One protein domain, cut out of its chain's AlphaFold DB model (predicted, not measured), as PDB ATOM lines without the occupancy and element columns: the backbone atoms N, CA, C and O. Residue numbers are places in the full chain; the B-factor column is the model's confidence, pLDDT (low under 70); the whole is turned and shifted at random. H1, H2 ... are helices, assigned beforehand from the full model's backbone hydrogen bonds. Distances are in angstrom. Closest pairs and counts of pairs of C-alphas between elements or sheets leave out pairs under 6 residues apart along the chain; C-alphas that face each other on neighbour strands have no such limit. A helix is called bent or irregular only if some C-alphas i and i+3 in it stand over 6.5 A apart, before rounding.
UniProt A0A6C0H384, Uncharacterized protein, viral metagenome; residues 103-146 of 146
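AT A GLANCE: This is residues 103 to 146 of the 146 residues of an uncharacterized protein of viral metagenome (UniProt A0A6C0H384). One long helix, H3, makes most of the length of a thin rod, and at its first end the chain goes on through the short helix H2 to a second short helix, H1, which meets H2 at a corner like the foot of an L. H3 stands free, with no other helix packed on it. The printed part has 44 residues with three named helices in the order H1, H2, H3 and no named strand, and its class is all helix. It is extended, with a radius of gyration of the C-alphas of 17.6 A, and the C-alphas span 55 by 16 by 9 A.

HOW THE PARTS SIT: H3, residues 121 to 144, touches no helix. H2, residues 112 to 119, and H3 meet only through their link, a tight one of 1 residue. H1, residues 103 to 110, is apart from H3. H1 and H2 touch only at the corner by their tight link of 1 residue, with the C-alphas of Ile 108 and Cys 114 closest at 4.9 A. Their lines stand about perpendicular, at 76 degrees, and their centres are 9.8 A apart. In H1, H2 and H3 every backbone O i to N i+4 pair is within hydrogen-bond range.

IN THESE COORDINATES: H3 runs 33.8 A from C-alpha 121 at (148.658, 140.252, 152.739) to C-alpha 144 at (171.740, 142.219, 128.104). H2 measures 10.2 A from first to last C-alpha. H1 measures 10.4 A and begins with C-alpha 103 at (135.453, 152.421, 161.130). No helix is bent.

THE WHOLE: The two C-alphas farthest apart, those of Asn 110 and Val 146, are 55.4 A from each other. Residues 120 to 146, of which 121 to 144 belong to H3, stand free. The printed part has no cut and no long link, and Val 146 is the chain's last residue. The mean pLDDT of the printed part is 82.9, and the model's confidence is low, under 70, at residues 117 to 121 and 145 to 146.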
ATOM      1  N   ASP A 103     136.481 153.474 161.158       83.31
ATOM      2  CA  ASP A 103     135.453 152.421 161.130       83.31
ATOM      3  C   ASP A 103     135.919 151.195 160.336       83.31
ATOM      4  O   ASP A 103     135.673 150.051 160.721       83.31
ATOM      5  N   VAL A 104     136.633 151.415 159.228       83.25
ATOM      6  CA  VAL A 104     137.209 150.329 158.423       83.25
ATOM      7  C   VAL A 104     138.295 149.589 159.208       83.25
ATOM      8  O   VAL A 104     138.315 148.358 159.203       83.25
ATOM      9  N   ALA A 105     139.171 150.308 159.915       81.44
ATOM     10  CA  ALA A 105     140.203 149.700 160.753       81.44
ATOM     11  C   ALA A 105     139.588 148.879 161.898       81.44
ATOM     12  O   ALA A 105     139.976 147.728 162.116       81.44
ATOM     13  N   GLU A 106     138.578 149.426 162.576       83.31
ATOM     14  CA  GLU A 106     137.841 148.723 163.623       83.31
ATOM     15  C   GLU A 106     137.156 147.465 163.064       83.31
ATOM     16  O   GLU A 106     137.286 146.380 163.638       83.31
ATOM     17  N   HIS A 107     136.516 147.556 161.897       88.44
ATOM     18  CA  HIS A 107     135.903 146.411 161.230       88.44
ATOM     19  C   HIS A 107     136.920 145.315 160.876       88.44
ATOM     20  O   HIS A 107     136.660 144.139 161.127       88.44
ATOM     21  N   ILE A 108     138.091 145.673 160.341       84.56
ATOM     22  CA  ILE A 108     139.160 144.713 160.018       84.56
ATOM     23  C   ILE A 108     139.630 143.984 161.280       84.56
ATOM     24  O   ILE A 108     139.871 142.781 161.220       84.56
ATOM     25  N   THR A 109     139.728 144.666 162.424       81.69
ATOM     26  CA  THR A 109     140.160 144.033 163.684       81.69
ATOM     27  C   THR A 109     139.098 143.141 164.328       81.69
ATOM     28  O   THR A 109     139.446 142.107 164.897       81.69
ATOM     29  N   ASN A 110     137.815 143.498 164.212       85.31
ATOM     30  CA  ASN A 110     136.711 142.788 164.866       85.31
ATOM     31  C   ASN A 110     136.069 141.700 163.991       85.31
ATOM     32  O   ASN A 110     135.438 140.778 164.510       85.31
ATOM     33  N   CYS A 111     136.222 141.773 162.667       83.38
ATOM     34  CA  CYS A 111     135.678 140.788 161.741       83.38
ATOM     35  C   CYS A 111     136.721 139.695 161.435       83.38
ATOM     36  O   CYS A 111     137.756 139.987 160.832       83.38
ATOM     37  N   PRO A 112     136.460 138.411 161.752       78.12
ATOM     38  CA  PRO A 112     137.410 137.321 161.513       78.12
ATOM     39  C   PRO A 112     137.653 137.053 160.022       78.12
ATOM     40  O   PRO A 112     138.666 136.464 159.660       78.12
ATOM     41  N   ILE A 113     136.741 137.488 159.151       78.69
ATOM     42  CA  ILE A 113     136.876 137.370 157.699       78.69
ATOM     43  C   ILE A 113     137.837 138.455 157.197       78.69
ATOM     44  O   ILE A 113     138.860 138.136 156.596       78.69
ATOM     45  N   CYS A 114     137.570 139.725 157.515       76.06
ATOM     46  CA  CYS A 114     138.390 140.862 157.087       76.06
ATOM     47  C   CYS A 114     139.780 140.856 157.726       76.06
ATOM     48  O   CYS A 114     140.758 141.133 157.042       76.06
ATOM     49  N   SER A 115     139.887 140.451 158.993       78.38
ATOM     50  CA  SER A 115     141.171 140.240 159.663       78.38
ATOM     51  C   SER A 115     141.998 139.170 158.960       78.38
ATOM     52  O   SER A 115     143.206 139.329 158.805       78.38
ATOM     53  N   LYS A 116     141.357 138.091 158.490       70.56
ATOM     54  CA  LYS A 116     142.037 137.003 157.788       70.56
ATOM     55  C   LYS A 116     142.506 137.434 156.405       70.56
ATOM     56  O   LYS A 116     143.622 137.072 156.059       70.56
ATOM     57  N   PHE A 117     141.721 138.224 155.669       69.75
ATOM     58  CA  PHE A 117     142.134 138.809 154.386       69.75
ATOM     59  C   PHE A 117     143.260 139.841 154.557       69.75
ATOM     60  O   PHE A 117     144.279 139.726 153.894       69.75
ATOM     61  N   TYR A 118     143.145 140.756 155.522       69.50
ATOM     62  CA  TYR A 118     144.161 141.788 155.765       69.50
ATOM     63  C   TYR A 118     145.473 141.223 156.345       69.50
ATOM     64  O   TYR A 118     146.573 141.650 156.001       69.50
ATOM     65  N   ASN A 119     145.402 140.212 157.219       69.88
ATOM     66  CA  ASN A 119     146.602 139.543 157.738       69.88
ATOM     67  C   ASN A 119     147.199 138.505 156.771       69.88
ATOM     68  O   ASN A 119     148.323 138.058 157.010       69.88
ATOM     69  N   THR A 120     146.511 138.129 155.684       62.69
ATOM     70  CA  THR A 120     147.110 137.294 154.619       62.69
ATOM     71  C   THR A 120     147.909 138.100 153.598       62.69
ATOM     72  O   THR A 120     148.577 137.510 152.753       62.69
ATOM     73  N   ASP A 121     147.964 139.426 153.720       68.69
ATOM     74  CA  ASP A 121     148.658 140.252 152.739       68.69
ATOM     75  C   ASP A 121     150.189 140.145 152.805       68.69
ATOM     76  O   ASP A 121     150.857 140.323 151.792       68.69
ATOM     77  N   LYS A 122     150.790 139.762 153.943       76.38
ATOM     78  CA  LYS A 122     152.262 139.632 154.039       76.38
ATOM     79  C   LYS A 122     152.820 138.616 153.041       76.38
ATOM     80  O   LYS A 122     153.837 138.877 152.407       76.38
ATOM     81  N   THR A 123     152.162 137.469 152.883       81.00
ATOM     82  CA  THR A 123     152.597 136.439 151.930       81.00
ATOM     83  C   THR A 123     152.327 136.862 150.491       81.00
ATOM     84  O   THR A 123     153.160 136.600 149.630       81.00
ATOM     85  N   ILE A 124     151.225 137.571 150.228       85.06
ATOM     86  CA  ILE A 124     150.896 138.109 148.900       85.06
ATOM     87  C   ILE A 124     151.930 139.156 148.472       85.06
ATOM     88  O   ILE A 124     152.434 139.077 147.353       85.06
ATOM     89  N   TYR A 125     152.329 140.070 149.363       84.31
ATOM     90  CA  TYR A 125     153.408 141.025 149.095       84.31
ATOM     91  C   TYR A 125     154.731 140.310 148.809       84.31
ATOM     92  O   TYR A 125     155.405 140.649 147.840       84.31
ATOM     93  N   ILE A 126     155.082 139.279 149.586       89.06
ATOM     94  CA  ILE A 126     156.292 138.476 149.346       89.06
ATOM     95  C   ILE A 126     156.236 137.795 147.967       89.06
ATOM     96  O   ILE A 126     157.205 137.863 147.214       89.06
ATOM     97  N   ILE A 127     155.104 137.188 147.598       92.25
ATOM     98  CA  ILE A 127     154.920 136.535 146.292       92.25
ATOM     99  C   ILE A 127     155.014 137.556 145.151       92.25
ATOM    100  O   ILE A 127     155.694 137.297 144.160       92.25
ATOM    101  N   ALA A 128     154.379 138.721 145.292       91.94
ATOM    102  CA  ALA A 128     154.419 139.784 144.293       91.94
ATOM    103  C   ALA A 128     155.845 140.322 144.089       91.94
ATOM    104  O   ALA A 128     156.280 140.482 142.951       91.94
ATOM    105  N   ILE A 129     156.597 140.529 145.175       94.12
ATOM    106  CA  ILE A 129     158.004 140.955 145.124       94.12
ATOM    107  C   ILE A 129     158.861 139.906 144.403       94.12
ATOM    108  O   ILE A 129     159.647 140.264 143.528       94.12
ATOM    109  N   ILE A 130     158.689 138.616 144.711       96.62
ATOM    110  CA  ILE A 130     159.428 137.528 144.048       96.62
ATOM    111  C   ILE A 130     159.083 137.461 142.554       96.62
ATOM    112  O   ILE A 130     159.984 137.354 141.721       96.62
ATOM    113  N   ALA A 131     157.802 137.555 142.192       95.56
ATOM    114  CA  ALA A 131     157.364 137.524 140.799       95.56
ATOM    115  C   ALA A 131     157.927 138.710 139.998       95.56
ATOM    116  O   ALA A 131     158.468 138.513 138.908       95.56
ATOM    117  N   LEU A 132     157.868 139.923 140.559       95.25
ATOM    118  CA  LEU A 132     158.471 141.111 139.958       95.25
ATOM    119  C   LEU A 132     159.988 140.959 139.814       95.25
ATOM    120  O   LEU A 132     160.518 141.259 138.749       95.25
ATOM    121  N   ALA A 133     160.680 140.426 140.825       95.62
ATOM    122  CA  ALA A 133     162.120 140.188 140.762       95.62
ATOM    123  C   ALA A 133     162.501 139.207 139.639       95.62
ATOM    124  O   ALA A 133     163.434 139.479 138.885       95.62
ATOM    125  N   ILE A 134     161.760 138.107 139.470       96.06
ATOM    126  CA  ILE A 134     161.978 137.153 138.369       96.06
ATOM    127  C   ILE A 134     161.782 137.847 137.020       96.06
ATOM    128  O   ILE A 134     162.631 137.713 136.142       96.06
ATOM    129  N   ILE A 135     160.702 138.616 136.852       95.44
ATOM    130  CA  ILE A 135     160.440 139.357 135.612       95.44
ATOM    131  C   ILE A 135     161.572 140.349 135.339       95.44
ATOM    132  O   ILE A 135     162.089 140.374 134.228       95.44
ATOM    133  N   CYS A 136     162.016 141.114 136.338       92.94
ATOM    134  CA  CYS A 136     163.144 142.033 136.201       92.94
ATOM    135  C   CYS A 136     164.425 141.306 135.783       92.94
ATOM    136  O   CYS A 136     165.098 141.762 134.865       92.94
ATOM    137  N   ILE A 137     164.744 140.156 136.383       92.88
ATOM    138  CA  ILE A 137     165.911 139.348 136.000       92.88
ATOM    139  C   ILE A 137     165.768 138.820 134.568       92.88
ATOM    140  O   ILE A 137     166.734 138.847 133.810       92.88
ATOM    141  N   LEU A 138     164.579 138.368 134.164       88.56
ATOM    142  CA  LEU A 138     164.321 137.887 132.805       88.56
ATOM    143  C   LEU A 138     164.406 139.010 131.768       88.56
ATOM    144  O   LEU A 138     164.952 138.793 130.688       88.56
ATOM    145  N   LEU A 139     163.905 140.202 132.096       89.12
ATOM    146  CA  LEU A 139     164.012 141.388 131.253       89.12
ATOM    147  C   LEU A 139     165.463 141.852 131.153       89.12
ATOM    148  O   LEU A 139     165.929 142.076 130.046       89.12
ATOM    149  N   LEU A 140     166.208 141.909 132.261       88.56
ATOM    150  CA  LEU A 140     167.638 142.221 132.244       88.56
ATOM    151  C   LEU A 140     168.422 141.191 131.434       88.56
ATOM    152  O   LEU A 140     169.223 141.578 130.597       88.56
ATOM    153  N   LYS A 141     168.155 139.892 131.609       87.25
ATOM    154  CA  LYS A 141     168.797 138.831 130.823       87.25
ATOM    155  C   LYS A 141     168.487 138.964 129.334       87.25
ATOM    156  O   LYS A 141     169.380 138.751 128.533       87.25
ATOM    157  N   LYS A 142     167.256 139.328 128.960       81.38
ATOM    158  CA  LYS A 142     166.866 139.556 127.559       81.38
ATOM    159  C   LYS A 142     167.374 140.870 126.974       81.38
ATOM    160  O   LYS A 142     167.545 140.941 125.768       81.38
ATOM    161  N   VAL A 143     167.572 141.894 127.797       87.88
ATOM    162  CA  VAL A 143     168.080 143.209 127.378       87.88
ATOM    163  C   VAL A 143     169.611 143.226 127.323       87.88
ATOM    164  O   VAL A 143     170.165 143.946 126.502       87.88
ATOM    165  N   LEU A 144     170.290 142.433 128.160       75.00
ATOM    166  CA  LEU A 144     171.740 142.219 128.104       75.00
ATOM    167  C   LEU A 144     172.161 141.084 127.155       75.00
ATOM    168  O   LEU A 144     173.351 140.984 126.883       75.00
ATOM    169  N   ASP A 145     171.236 140.257 126.647       60.72
ATOM    170  CA  ASP A 145     171.475 139.387 125.474       60.72
ATOM    171  C   ASP A 145     171.474 140.248 124.190       60.72
ATOM    172  O   ASP A 145     170.617 140.125 123.310       60.72
ATOM    173  N   VAL A 146     172.426 141.181 124.140       57.94
ATOM    174  CA  VAL A 146     172.899 141.907 122.954       57.94
ATOM    175  C   VAL A 146     174.269 141.363 122.585       57.94
ATOM    176  O   VAL A 146     175.079 141.138 123.513       57.94
TER     177      VAL A 146